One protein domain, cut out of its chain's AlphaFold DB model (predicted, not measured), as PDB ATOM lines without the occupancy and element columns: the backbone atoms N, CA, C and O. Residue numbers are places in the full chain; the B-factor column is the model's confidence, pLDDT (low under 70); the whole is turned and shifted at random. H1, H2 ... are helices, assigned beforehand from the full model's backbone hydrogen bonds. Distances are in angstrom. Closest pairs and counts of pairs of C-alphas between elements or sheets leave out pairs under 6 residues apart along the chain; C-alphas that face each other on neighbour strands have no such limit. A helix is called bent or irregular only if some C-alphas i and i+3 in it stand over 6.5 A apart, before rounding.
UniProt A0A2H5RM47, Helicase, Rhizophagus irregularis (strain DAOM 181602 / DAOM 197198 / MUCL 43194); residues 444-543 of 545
ATOM      1  N   ALA A 444     131.291  80.467 165.018       89.75
ATOM      2  CA  ALA A 444     131.158  80.762 166.443       89.75
ATOM      3  C   ALA A 444     132.527  80.794 167.147       89.75
ATOM      4  O   ALA A 444     132.783  81.719 167.907       89.75
ATOM      5  N   GLU A 445     133.418  79.852 166.826       91.50
ATOM      6  CA  GLU A 445     134.806  79.837 167.318       91.50
ATOM      7  C   GLU A 445     135.568  81.101 166.882       91.50
ATOM      8  O   GLU A 445     136.116  81.796 167.727       91.50
ATOM      9  N   GLU A 446     135.499  81.488 165.600       89.31
ATOM     10  CA  GLU A 446     136.121  82.732 165.105       89.31
ATOM     11  C   GLU A 446     135.581  83.983 165.827       89.31
ATOM     12  O   GLU A 446     136.313  84.949 166.038       89.31
ATOM     13  N   ILE A 447     134.290  84.003 166.176       90.38
ATOM     14  CA  ILE A 447     133.680  85.111 166.924       90.38
ATOM     15  C   ILE A 447     134.234  85.171 168.351       90.38
ATOM     16  O   ILE A 447     134.534  86.267 168.828       90.38
ATOM     17  N   ALA A 448     134.381  84.019 169.004       91.62
ATOM     18  CA  ALA A 448     134.967  83.915 170.335       91.62
ATOM     19  C   ALA A 448     136.456  84.303 170.336       91.62
ATOM     20  O   ALA A 448     136.915  85.002 171.235       91.62
ATOM     21  N   ASP A 449     137.213  83.921 169.310       91.56
ATOM     22  CA  ASP A 449     138.618  84.312 169.198       91.56
ATOM     23  C   ASP A 449     138.761  85.837 169.058       91.56
ATOM     24  O   ASP A 449     139.586  86.451 169.730       91.56
ATOM     25  N   VAL A 450     137.915  86.481 168.244       90.12
ATOM     26  CA  VAL A 450     137.930  87.945 168.069       90.12
ATOM     27  C   VAL A 450     137.461  88.682 169.329       90.12
ATOM     28  O   VAL A 450     138.026  89.724 169.662       90.12
ATOM     29  N   SER A 451     136.452  88.178 170.047       91.25
ATOM     30  CA  SER A 451     135.987  88.810 171.294       91.25
ATOM     31  C   SER A 451     137.037  88.737 172.410       91.25
ATOM     32  O   SER A 451     137.133  89.659 173.223       91.25
ATOM     33  N   ASN A 452     137.854  87.679 172.425       90.94
ATOM     34  CA  ASN A 452     138.887  87.449 173.434       90.94
ATOM     35  C   ASN A 452     140.274  87.996 173.049       90.94
ATOM     36  O   ASN A 452     141.134  88.108 173.920       90.94
ATOM     37  N   ALA A 453     140.487  88.377 171.785       92.38
ATOM     38  CA  ALA A 453     141.773  88.868 171.288       92.38
ATOM     39  C   ALA A 453     142.262  90.133 171.999       92.38
ATOM     40  O   ALA A 453     141.471  90.955 172.469       92.38
ATOM     41  N   THR A 454     143.576  90.340 172.014       92.00
ATOM     42  CA  THR A 454     144.201  91.480 172.706       92.00
ATOM     43  C   THR A 454     143.645  92.826 172.215       92.00
ATOM     44  O   THR A 454     143.549  93.060 171.008       92.00
ATOM     45  N   ILE A 455     143.288  93.724 173.143       91.12
ATOM     46  CA  ILE A 455     142.870  95.096 172.819       91.12
ATOM     47  C   ILE A 455     144.107  95.887 172.397       91.12
ATOM     48  O   ILE A 455     145.078  95.975 173.145       91.12
ATOM     49  N   VAL A 456     144.051  96.480 171.206       91.81
ATOM     50  CA  VAL A 456     145.118  97.327 170.665       91.81
ATOM     51  C   VAL A 456     144.634  98.763 170.527       91.81
ATOM     52  O   VAL A 456     143.481  99.015 170.155       91.81
ATOM     53  N   ASP A 457     145.520  99.708 170.837       89.69
ATOM     54  CA  ASP A 457     145.283 101.123 170.577       89.69
ATOM     55  C   ASP A 457     145.390 101.439 169.077       89.69
ATOM     56  O   ASP A 457     145.732 100.591 168.249       89.69
ATOM     57  N   ARG A 458     145.050 102.679 168.717       86.69
ATOM     58  CA  ARG A 458     145.037 103.127 167.323       86.69
ATOM     59  C   ARG A 458     146.427 103.097 166.683       86.69
ATOM     60  O   ARG A 458     146.547 102.673 165.542       86.69
ATOM     61  N   GLU A 459     147.466 103.510 167.403       86.44
ATOM     62  CA  GLU A 459     148.836 103.533 166.871       86.44
ATOM     63  C   GLU A 459     149.339 102.113 166.587       86.44
ATOM     64  O   GLU A 459     149.877 101.831 165.515       86.44
ATOM     65  N   THR A 460     149.095 101.181 167.508       86.19
ATOM     66  CA  THR A 460     149.433  99.767 167.341       86.19
ATOM     67  C   THR A 460     148.617  99.140 166.218       86.19
ATOM     68  O   THR A 460     149.171  98.382 165.422       86.19
ATOM     69  N   ALA A 461     147.327  99.469 166.094       85.44
ATOM     70  CA  ALA A 461     146.503  99.011 164.980       85.44
ATOM     71  C   ALA A 461     147.040  99.512 163.629       85.44
ATOM     72  O   ALA A 461     147.224  98.703 162.724       85.44
ATOM     73  N   GLU A 462     147.389 100.796 163.504       82.25
ATOM     74  CA  GLU A 462     147.988 101.366 162.285       82.25
ATOM     75  C   GLU A 462     149.341 100.701 161.948       82.25
ATOM     76  O   GLU A 462     149.621 100.380 160.787       82.25
ATOM     77  N   LEU A 463     150.179 100.415 162.951       80.81
ATOM     78  CA  LEU A 463     151.424  99.660 162.761       80.81
ATOM     79  C   LEU A 463     151.156  98.227 162.290       80.81
ATOM     80  O   LEU A 463     151.804  97.745 161.356       80.81
ATOM     81  N   LEU A 464     150.192  97.543 162.909       81.81
ATOM     82  CA  LEU A 464     149.801  96.193 162.533       81.81
ATOM     83  C   LEU A 464     149.227  96.169 161.117       81.81
ATOM     84  O   LEU A 464     149.634  95.312 160.338       81.81
ATOM     85  N   GLU A 465     148.352  97.101 160.737       78.06
ATOM     86  CA  GLU A 465     147.799  97.224 159.382       78.06
ATOM     87  C   GLU A 465     148.900  97.269 158.324       78.06
ATOM     88  O   GLU A 465     148.864  96.485 157.368       78.06
ATOM     89  N   ASN A 466     149.923  98.092 158.557       73.38
ATOM     90  CA  ASN A 466     151.074  98.250 157.672       73.38
ATOM     91  C   ASN A 466     152.080  97.089 157.753       73.38
ATOM     92  O   ASN A 466     152.921  96.928 156.864       73.38
ATOM     93  N   LYS A 467     151.988  96.235 158.778       73.75
ATOM     94  CA  LYS A 467     152.847  95.058 158.930       73.75
ATOM     95  C   LYS A 467     152.586  94.060 157.790       73.75
ATOM     96  O   LYS A 467     151.457  93.570 157.654       73.75
ATOM     97  N   PRO A 468     153.612  93.675 157.005       58.00
ATOM     98  CA  PRO A 468     153.437  92.797 155.846       58.00
ATOM     99  C   PRO A 468     153.068  91.355 156.224       58.00
ATOM    100  O   PRO A 468     152.425  90.660 155.441       58.00
ATOM    101  N   ARG A 469     153.465  90.892 157.417       69.25
ATOM    102  CA  ARG A 469     153.138  89.560 157.947       69.25
ATOM    103  C   ARG A 469     152.599  89.697 159.363       69.25
ATOM    104  O   ARG A 469     153.333  90.128 160.247       69.25
ATOM    105  N   LYS A 470     151.333  89.335 159.551       79.06
ATOM    106  CA  LYS A 470     150.638  89.337 160.842       79.06
ATOM    107  C   LYS A 470     150.497  87.897 161.336       79.06
ATOM    108  O   LYS A 470     150.316  87.001 160.513       79.06
ATOM    109  N   THR A 471     150.595  87.679 162.639       84.69
ATOM    110  CA  THR A 471     150.188  86.415 163.270       84.69
ATOM    111  C   THR A 471     148.661  86.321 163.325       84.69
ATOM    112  O   THR A 471     147.969  87.318 163.104       84.69
ATOM    113  N   LEU A 472     148.121  85.135 163.615       84.19
ATOM    114  CA  LEU A 472     146.673  84.951 163.750       84.19
ATOM    115  C   LEU A 472     146.087  85.831 164.869       84.19
ATOM    116  O   LEU A 472     145.080  86.497 164.651       84.19
ATOM    117  N   GLU A 473     146.773  85.915 166.012       87.12
ATOM    118  CA  GLU A 473     146.374  86.783 167.130       87.12
ATOM    119  C   GLU A 473     146.374  88.262 166.723       87.12
ATOM    120  O   GLU A 473     145.405  88.971 166.964       87.12
ATOM    121  N   GLU A 474     147.403  88.724 166.004       88.31
ATOM    122  CA  GLU A 474     147.444  90.103 165.493       88.31
ATOM    123  C   GLU A 474     146.294  90.394 164.514       88.31
ATOM    124  O   GLU A 474     145.780  91.512 164.477       88.31
ATOM    125  N   MET A 475     145.873  89.402 163.719       86.94
ATOM    126  CA  MET A 475     144.699  89.531 162.853       86.94
ATOM    127  C   MET A 475     143.402  89.613 163.666       86.94
ATOM    128  O   MET A 475     142.540  90.420 163.326       86.94
ATOM    129  N   HIS A 476     143.259  88.822 164.730       90.88
ATOM    130  CA  HIS A 476     142.084  88.868 165.603       90.88
ATOM    131  C   HIS A 476     142.006  90.181 166.394       90.88
ATOM    132  O   HIS A 476     140.937  90.787 166.454       90.88
ATOM    133  N   SER A 477     143.133  90.679 166.910       90.88
ATOM    134  CA  SER A 477     143.229  91.996 167.551       90.88
ATOM    135  C   SER A 477     142.859  93.136 166.603       90.88
ATOM    136  O   SER A 477     142.164  94.068 167.006       90.88
ATOM    137  N   LEU A 478     143.273  93.057 165.334       89.69
ATOM    138  CA  LEU A 478     142.876  94.022 164.305       89.69
ATOM    139  C   LEU A 478     141.381  93.952 163.987       89.69
ATOM    140  O   LEU A 478     140.725  94.991 163.967       89.69
ATOM    141  N   ASP A 479     140.829  92.751 163.785       89.19
ATOM    142  CA  ASP A 479     139.390  92.565 163.563       89.19
ATOM    143  C   ASP A 479     138.590  93.151 164.744       89.19
ATOM    144  O   ASP A 479     137.621  93.889 164.538       89.19
ATOM    145  N   ARG A 480     139.033  92.891 165.985       91.56
ATOM    146  CA  ARG A 480     138.459  93.465 167.210       91.56
ATOM    147  C   ARG A 480     138.509  94.992 167.181       91.56
ATOM    148  O   ARG A 480     137.475  95.634 167.370       91.56
ATOM    149  N   HIS A 481     139.679  95.570 166.907       91.25
ATOM    150  CA  HIS A 481     139.877  97.017 166.824       91.25
ATOM    151  C   HIS A 481     138.963  97.660 165.772       91.25
ATOM    152  O   HIS A 481     138.278  98.635 166.069       91.25
ATOM    153  N   HIS A 482     138.864  97.082 164.572       88.81
ATOM    154  CA  HIS A 482     138.027  97.614 163.492       88.81
ATOM    155  C   HIS A 482     136.537  97.596 163.811       88.81
ATOM    156  O   HIS A 482     135.815  98.486 163.359       88.81
ATOM    157  N   ILE A 483     136.048  96.590 164.538       90.06
ATOM    158  CA  ILE A 483     134.642  96.552 164.956       90.06
ATOM    159  C   ILE A 483     134.391  97.638 166.005       90.06
ATOM    160  O   ILE A 483     133.454  98.424 165.861       90.06
ATOM    161  N   VAL A 484     135.256  97.722 167.015       90.38
ATOM    162  CA  VAL A 484     135.192  98.726 168.087       90.38
ATOM    163  C   VAL A 484     135.227 100.148 167.518       90.38
ATOM    164  O   VAL A 484     134.344 100.951 167.811       90.38
ATOM    165  N   GLU A 485     136.182 100.439 166.633       88.62
ATOM    166  CA  GLU A 485     136.325 101.735 165.966       88.62
ATOM    167  C   GLU A 485     135.127 102.051 165.061       88.62
ATOM    168  O   GLU A 485     134.655 103.192 165.017       88.62
ATOM    169  N   CYS A 486     134.614 101.045 164.342       87.69
ATOM    170  CA  CYS A 486     133.460 101.213 163.468       87.69
ATOM    171  C   CYS A 486     132.244 101.698 164.255       87.69
ATOM    172  O   CYS A 486     131.577 102.612 163.778       87.69
ATOM    173  N   TYR A 487     131.979 101.109 165.425       88.50
ATOM    174  CA  TYR A 487     130.790 101.374 166.238       88.50
ATOM    175  C   TYR A 487     130.992 102.399 167.369       88.50
ATOM    176  O   TYR A 487     130.014 102.735 168.029       88.50
ATOM    177  N   GLU A 488     132.211 102.906 167.581       86.88
ATOM    178  CA  GLU A 488     132.563 103.841 168.671       86.88
ATOM    179  C   GLU A 488     132.177 103.321 170.072       86.88
ATOM    180  O   GLU A 488     131.785 104.086 170.953       86.88
ATOM    181  N   ILE A 489     132.270 102.005 170.285       89.81
ATOM    182  CA  ILE A 489     131.974 101.373 171.579       89.81
ATOM    183  C   ILE A 489     133.254 101.188 172.406       89.81
ATOM    184  O   ILE A 489     134.335 101.104 171.827       89.81
ATOM    185  N   PRO A 490     133.176 101.078 173.744       88.38
ATOM    186  CA  PRO A 490     134.322 100.660 174.544       88.38
ATOM    187  C   PRO A 490     134.791  99.249 174.133       88.38
ATOM    188  O   PRO A 490     133.938  98.375 173.934       88.38
ATOM    189  N   PRO A 491     136.108  98.980 174.027       86.31
ATOM    190  CA  PRO A 491     136.629  97.661 173.653       86.31
ATOM    191  C   PRO A 491     136.126  96.508 174.533       86.31
ATOM    192  O   PRO A 491     135.991  95.377 174.062       86.31
ATOM    193  N   GLU A 492     135.833  96.788 175.803       87.31
ATOM    194  CA  GLU A 492     135.314  95.849 176.803       87.31
ATOM    195  C   GLU A 492     133.839  95.497 176.571       87.31
ATOM    196  O   GLU A 492     133.355  94.483 177.063       87.31
ATOM    197  N   SER A 493     133.117  96.325 175.811       86.69
ATOM    198  CA  SER A 493     131.701  96.114 175.482       86.69
ATOM    199  C   SER A 493     131.500  95.209 174.262       86.69
ATOM    200  O   SER A 493     130.363  94.869 173.930       86.69
ATOM    201  N   LEU A 494     132.580  94.821 173.573       90.94
ATOM    202  CA  LEU A 494     132.498  93.943 172.414       90.94
ATOM    203  C   LEU A 494     132.314  92.480 172.851       90.94
ATOM    204  O   LEU A 494     133.279  91.785 173.156       90.94
ATOM    205  N   THR A 495     131.069  92.008 172.849       91.25
ATOM    206  CA  THR A 495     130.715  90.619 173.178       91.25
ATOM    207  C   THR A 495     130.574  89.739 171.934       91.25
ATOM    208  O   THR A 495     130.381  90.227 170.817       91.25
ATOM    209  N   GLU A 496     130.592  88.416 172.120       91.56
ATOM    210  CA  GLU A 496     130.314  87.448 171.047       91.56
ATOM    211  C   GLU A 496     128.942  87.678 170.390       91.56
ATOM    212  O   GLU A 496     128.809  87.630 169.164       91.56
ATOM    213  N   GLU A 497     127.917  87.995 171.191       90.38
ATOM    214  CA  GLU A 497     126.570  88.301 170.698       90.38
ATOM    215  C   GLU A 497     126.572  89.544 169.797       90.38
ATOM    216  O   GLU A 497     125.964  89.542 168.720       90.38
ATOM    217  N   PHE A 498     127.319  90.583 170.191       91.06
ATOM    218  CA  PHE A 498     127.469  91.796 169.393       91.06
ATOM    219  C   PHE A 498     128.118  91.491 168.039       91.06
ATOM    220  O   PHE A 498     127.584  91.877 166.996       91.06
ATOM    221  N   ILE A 499     129.237  90.763 168.030       89.31
ATOM    222  CA  ILE A 499     129.956  90.412 166.796       89.31
ATOM    223  C   ILE A 499     129.080  89.530 165.893       89.31
ATOM    224  O   ILE A 499     129.024  89.749 164.683       89.31
ATOM    225  N   SER A 500     128.347  88.569 166.456       88.56
ATOM    226  CA  SER A 500     127.452  87.692 165.690       88.56
ATOM    227  C   SER A 500     126.382  88.477 164.921       88.56
ATOM    228  O   SER A 500     126.106  88.182 163.749       88.56
ATOM    229  N   LYS A 501     125.818  89.510 165.561       86.38
ATOM    230  CA  LYS A 501     124.741  90.335 165.004       86.38
ATOM    231  C   LYS A 501     125.252  91.452 164.089       86.38
ATOM    232  O   LYS A 501     124.715  91.632 162.996       86.38
ATOM    233  N   TYR A 502     126.295  92.167 164.507       85.19
ATOM    234  CA  TYR A 502     126.747  93.415 163.881       85.19
ATOM    235  C   TYR A 502     128.139  93.332 163.244       85.19
ATOM    236  O   TYR A 502     128.452  94.123 162.365       85.19
ATOM    237  N   GLY A 503     128.957  92.338 163.587       80.81
ATOM    238  CA  GLY A 503     130.322  92.182 163.064       80.81
ATOM    239  C   GLY A 503     130.412  91.737 161.599       80.81
ATOM    240  O   GLY A 503     131.499  91.446 161.104       80.81
ATOM    241  N   ASN A 504     129.288  91.637 160.879       82.62
ATOM    242  CA  ASN A 504     129.323  91.312 159.456       82.62
ATOM    243  C   ASN A 504     129.647  92.556 158.607       82.62
ATOM    244  O   ASN A 504     129.288  93.685 158.940       82.62
ATOM    245  N   PHE A 505     130.293  92.336 157.459       76.69
ATOM    246  CA  PHE A 505     130.745  93.422 156.585       76.69
ATOM    247  C   PHE A 505     129.616  94.362 156.138       76.69
ATOM    248  O   PHE A 505     129.832  95.565 156.039       76.69
ATOM    249  N   ASN A 506     128.414  93.838 155.879       76.25
ATOM    250  CA  ASN A 506     127.296  94.648 155.391       76.25
ATOM    251  C   ASN A 506     126.778  95.610 156.469       76.25
ATOM    252  O   ASN A 506     126.582  96.785 156.172       76.25
ATOM    253  N   HIS A 507     126.629  95.152 157.715       82.50
ATOM    254  CA  HIS A 507     126.245  96.008 158.838       82.50
ATOM    255  C   HIS A 507     127.325  97.044 159.139       82.50
ATOM    256  O   HIS A 507     127.002  98.213 159.331       82.50
ATOM    257  N   MET A 508     128.603  96.656 159.112       83.00
ATOM    258  CA  MET A 508     129.706  97.603 159.295       83.00
ATOM    259  C   MET A 508     129.759  98.639 158.162       83.00
ATOM    260  O   MET A 508     129.933  99.828 158.415       83.00
ATOM    261  N   LYS A 509     129.565  98.225 156.900       79.69
ATOM    262  CA  LYS A 509     129.487  99.125 155.734       79.69
ATOM    263  C   LYS A 509     128.333 100.115 155.883       79.69
ATOM    264  O   LYS A 509     128.536 101.309 155.658       79.69
ATOM    265  N   TRP A 510     127.154  99.622 156.260       85.62
ATOM    266  CA  TRP A 510     125.973 100.442 156.520       85.62
ATOM    267  C   TRP A 510     126.259 101.466 157.621       85.62
ATOM    268  O   TRP A 510     126.067 102.662 157.419       85.62
ATOM    269  N   PHE A 511     126.827 101.018 158.745       83.75
ATOM    270  CA  PHE A 511     127.106 101.886 159.887       83.75
ATOM    271  C   PHE A 511     128.164 102.947 159.569       83.75
ATOM    272  O   PHE A 511     127.994 104.106 159.927       83.75
ATOM    273  N   ARG A 512     129.218 102.597 158.820       82.38
ATOM    274  CA  ARG A 512     130.211 103.570 158.333       82.38
ATOM    275  C   ARG A 512     129.574 104.641 157.452       82.38
ATOM    276  O   ARG A 512     129.915 105.810 157.584       82.38
ATOM    277  N   ALA A 513     128.655 104.260 156.563       79.31
ATOM    278  CA  ALA A 513     127.931 105.219 155.729       79.31
ATOM    279  C   ALA A 513     127.022 106.127 156.573       79.31
ATOM    280  O   ALA A 513     126.991 107.335 156.353       79.31
ATOM    281  N   TYR A 514     126.334 105.558 157.563       82.19
ATOM    282  CA  TYR A 514     125.501 106.301 158.508       82.19
ATOM    283  C   TYR A 514     126.324 107.309 159.316       82.19
ATOM    284  O   TYR A 514     125.980 108.488 159.360       82.19
ATOM    285  N   ARG A 515     127.467 106.878 159.857       81.00
ATOM    286  CA  ARG A 515     128.413 107.735 160.578       81.00
ATOM    287  C   ARG A 515     128.909 108.893 159.714       81.00
ATOM    288  O   ARG A 515     128.855 110.029 160.153       81.00
ATOM    289  N   GLN A 516     129.298 108.630 158.464       81.00
ATOM    290  CA  GLN A 516     129.726 109.682 157.531       81.00
ATOM    291  C   GLN A 516     128.655 110.761 157.315       81.00
ATOM    292  O   GLN A 516     128.988 111.941 157.243       81.00
ATOM    293  N   LEU A 517     127.379 110.374 157.212       79.19
ATOM    294  CA  LEU A 517     126.275 111.326 157.054       79.19
ATOM    295  C   LEU A 517     126.016 112.116 158.340       79.19
ATOM    296  O   LEU A 517     125.850 113.336 158.280       79.19
ATOM    297  N   ARG A 518     126.033 111.439 159.492       80.38
ATOM    298  CA  ARG A 518     125.875 112.056 160.814       80.38
ATOM    299  C   ARG A 518     126.977 113.078 161.092       80.38
ATOM    300  O   ARG A 518     126.687 114.202 161.485       80.38
ATOM    301  N   ASP A 519     128.231 112.710 160.842       80.94
ATOM    302  CA  ASP A 519     129.395 113.570 161.074       80.94
ATOM    303  C   ASP A 519     129.417 114.769 160.100       80.94
ATOM    304  O   ASP A 519     129.960 115.824 160.420       80.94
ATOM    305  N   ALA A 520     128.756 114.647 158.941       80.81
ATOM    306  CA  ALA A 520     128.487 115.752 158.017       80.81
ATOM    307  C   ALA A 520     127.295 116.645 158.437       80.81
ATOM    308  O   ALA A 520     126.919 117.550 157.692       80.81
ATOM    309  N   GLY A 521     126.697 116.406 159.609       80.62
ATOM    310  CA  GLY A 521     125.582 117.185 160.152       80.62
ATOM    311  C   GLY A 521     124.199 116.771 159.643       80.62
ATOM    312  O   GLY A 521     123.237 117.509 159.850       80.62
ATOM    313  N   THR A 522     124.077 115.614 158.981       81.44
ATOM    314  CA  THR A 522     122.774 115.059 158.577       81.44
ATOM    315  C   THR A 522     122.074 114.484 159.805       81.44
ATOM    316  O   THR A 522     122.691 113.749 160.577       81.44
ATOM    317  N   ASP A 523     120.790 114.784 159.991       87.25
ATOM    318  CA  ASP A 523     120.016 114.188 161.076       87.25
ATOM    319  C   ASP A 523     119.828 112.672 160.877       87.25
ATOM    320  O   ASP A 523     119.970 112.128 159.777       87.25
ATOM    321  N   ASN A 524     119.519 111.975 161.969       80.62
ATOM    322  CA  ASN A 524     119.464 110.516 161.979       80.62
ATOM    323  C   ASN A 524     118.376 109.947 161.063       80.62
ATOM    324  O   ASN A 524     118.614 108.920 160.428       80.62
ATOM    325  N   GLU A 525     117.205 110.585 160.993       80.50
ATOM    326  CA  GLU A 525     116.093 110.103 160.169       80.50
ATOM    327  C   GLU A 525     116.446 110.237 158.687       80.50
ATOM    328  O   GLU A 525     116.362 109.258 157.941       80.50
ATOM    329  N   THR A 526     116.966 111.397 158.287       77.75
ATOM    330  CA  THR A 526     117.419 111.656 156.917       77.75
ATOM    331  C   THR A 526     118.594 110.757 156.524       77.75
ATOM    332  O   THR A 526     118.633 110.247 155.402       77.75
ATOM    333  N   ALA A 527     119.543 110.499 157.430       76.38
ATOM    334  CA  ALA A 527     120.676 109.613 157.164       76.38
ATOM    335  C   ALA A 527     120.235 108.153 156.958       76.38
ATOM    336  O   ALA A 527     120.681 107.493 156.014       76.38
ATOM    337  N   VAL A 528     119.332 107.652 157.808       79.69
ATOM    338  CA  VAL A 528     118.768 106.299 157.680       79.69
ATOM    339  C   VAL A 528     117.942 106.180 156.402       79.69
ATOM    340  O   VAL A 528     118.088 105.195 155.673       79.69
ATOM    341  N   GLU A 529     117.119 107.177 156.082       76.50
ATOM    342  CA  GLU A 529     116.316 107.180 154.862       76.50
ATOM    343  C   GLU A 529     117.195 107.208 153.600       76.50
ATOM    344  O   GLU A 529     116.958 106.440 152.663       76.50
ATOM    345  N   ALA A 530     118.257 108.020 153.587       70.94
ATOM    346  CA  ALA A 530     119.200 108.102 152.474       70.94
ATOM    347  C   ALA A 530     119.903 106.762 152.199       70.94
ATOM    348  O   ALA A 530     120.025 106.347 151.042       70.94
ATOM    349  N   ILE A 531     120.334 106.051 153.246       71.38
ATOM    350  CA  ILE A 531     121.001 104.749 153.097       71.38
ATOM    351  C   ILE A 531     119.997 103.662 152.720       71.38
ATOM    352  O   ILE A 531     120.254 102.880 151.807       71.38
ATOM    353  N   THR A 532     118.816 103.651 153.341       67.19
ATOM    354  CA  THR A 532     117.765 102.664 153.046       67.19
ATOM    355  C   THR A 532     117.278 102.784 151.600       67.19
ATOM    356  O   THR A 532     117.108 101.776 150.916       67.19
ATOM    357  N   ARG A 533     117.127 104.012 151.077       61.41
ATOM    358  CA  ARG A 533     116.814 104.255 149.656       61.41
ATOM    359  C   ARG A 533     117.926 103.775 148.718       61.41
ATOM    360  O   ARG A 533     117.625 103.358 147.600       61.41
ATOM    361  N   LYS A 534     119.188 103.829 149.150       59.06
ATOM    362  CA  LYS A 534     120.348 103.363 148.381       59.06
ATOM    363  C   LYS A 534     120.427 101.834 148.327       59.06
ATOM    364  O   LYS A 534     120.515 101.287 147.230       59.06
ATOM    365  N   ASP A 535     120.302 101.162 149.469       54.25
ATOM    366  CA  ASP A 535     120.336  99.694 149.558       54.25
ATOM    367  C   ASP A 535     119.120  99.061 148.850       54.25
ATOM    368  O   ASP A 535     119.276  98.152 148.036       54.25
ATOM    369  N   TYR A 536     117.914  99.623 149.024       41.50
ATOM    370  CA  TYR A 536     116.701  99.172 148.319       41.50
ATOM    371  C   TYR A 536     116.806  99.307 146.786       41.50
ATOM    372  O   TYR A 536     116.205  98.532 146.036       41.50
ATOM    373  N   ARG A 537     117.571 100.289 146.286       43.41
ATOM    374  CA  ARG A 537     117.817 100.470 144.845       43.41
ATOM    375  C   ARG A 537     118.913  99.541 144.316       43.41
ATOM    376  O   ARG A 537     118.744  99.060 143.200       43.41
ATOM    377  N   GLU A 538     119.973  99.243 145.075       42.53
ATOM    378  CA  GLU A 538     120.953  98.197 144.705       42.53
ATOM    379  C   GLU A 538     120.273  96.816 144.599       42.53
ATOM    380  O   GLU A 538     120.489  96.089 143.622       42.53
ATOM    381  N   ASP A 539     119.352  96.503 145.515       36.00
ATOM    382  CA  ASP A 539     118.564  95.266 145.474       36.00
ATOM    383  C   ASP A 539     117.551  95.250 144.315       36.00
ATOM    384  O   ASP A 539     117.431  94.247 143.615       36.00
ATOM    385  N   ARG A 540     116.858  96.357 144.006       31.92
ATOM    386  CA  ARG A 540     115.971  96.418 142.822       31.92
ATOM    387  C   ARG A 540     116.723  96.386 141.493       31.92
ATOM    388  O   ARG A 540     116.276  95.724 140.562       31.92
ATOM    389  N   LEU A 541     117.883  97.030 141.384       36.78
ATOM    390  CA  LEU A 541     118.719  96.965 140.177       36.78
ATOM    391  C   LEU A 541     119.253  95.547 139.908       36.78
ATOM    392  O   LEU A 541     119.649  95.253 138.780       36.78
ATOM    393  N   THR A 542     119.227  94.660 140.907       33.53
ATOM    394  CA  THR A 542     119.545  93.234 140.754       33.53
ATOM    395  C   THR A 542     118.315  92.325 140.608       33.53
ATOM    396  O   THR A 542     118.480  91.192 140.161       33.53
ATOM    397  N   THR A 543     117.098  92.802 140.909       27.16
ATOM    398  CA  THR A 543     115.873  91.973 140.994       27.16
ATOM    399  C   THR A 543     114.684  92.424 140.135       27.16
ATOM    400  O   THR A 543     113.662  91.742 140.139       27.16
TER     401      THR A 543
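Overview. This is residues 444 to 543 of the 545 residues of the protein "Helicase" of Rhizophagus irregularis (strain DAOM 181602 / DAOM 197198 / MUCL 43194) (UniProt A0A2H5RM47). A hairpin of two helices, H6, the longest, and H5, is joined to a loose group in which H1 and H2 pack on H3 and the short H4 packs on H1. H5 meets H3 at residues 483 to 487, and residues 536 to 543 of H6 stick out. The printed part has 100 residues with six named helices, H1 to H6 along the chain, and no named strand; its class is all helix. It is loose, with a radius of gyration of the C-alphas of 15.8 A and spans of 40 by 31 by 28 A.

Arrangement. Start at H6, residues 524 to 543: its residues 524 to 531 alone touch H5, residues 505 to 519, where the closest C-alphas, of Leu 517 and Ala 527, are 5.9 A apart. This hairpin has a steep tilt of 39 degrees, opposite ways. H5 touches the hub H3, residues 472 to 487, with residues 508 to 512 alone; the closest C-alphas, of Cys 486 and Arg 512, are 6.5 A apart. H2, residues 458 to 466, touches H3 at Ala 461 and Leu 478, closest C-alphas 6.2 A apart. H1, residues 444 to 452, touches H3, about perpendicular at 79 degrees, closest C-alphas Val 450 and His 476 at 4.9 A. H4, residues 496 to 502, touches H1, closest C-alphas Ile 447 and Glu 496 at 5.8 A. The helix packing is mostly crossed, without shallow tilts. In H1 to H6 every O i to N i+4 pair is within hydrogen-bond range.

Along the chain. Find C-alpha 524 at (119.464, 110.516, 161.979); H6 runs 28.2 A to C-alpha 543 at (115.873, 91.973, 140.994). H3 spans 23.0 A and H5 20.7 A. H1 begins at C-alpha 444, (131.158, 80.762, 166.443).

Size, cuts and confidence. The C-alphas farthest apart, of Glu 459 and Thr 543, are 43.5 A apart. The printed part has no cut and no long link. Residues 468 to 469 and 532 to 543 have pLDDT under 70.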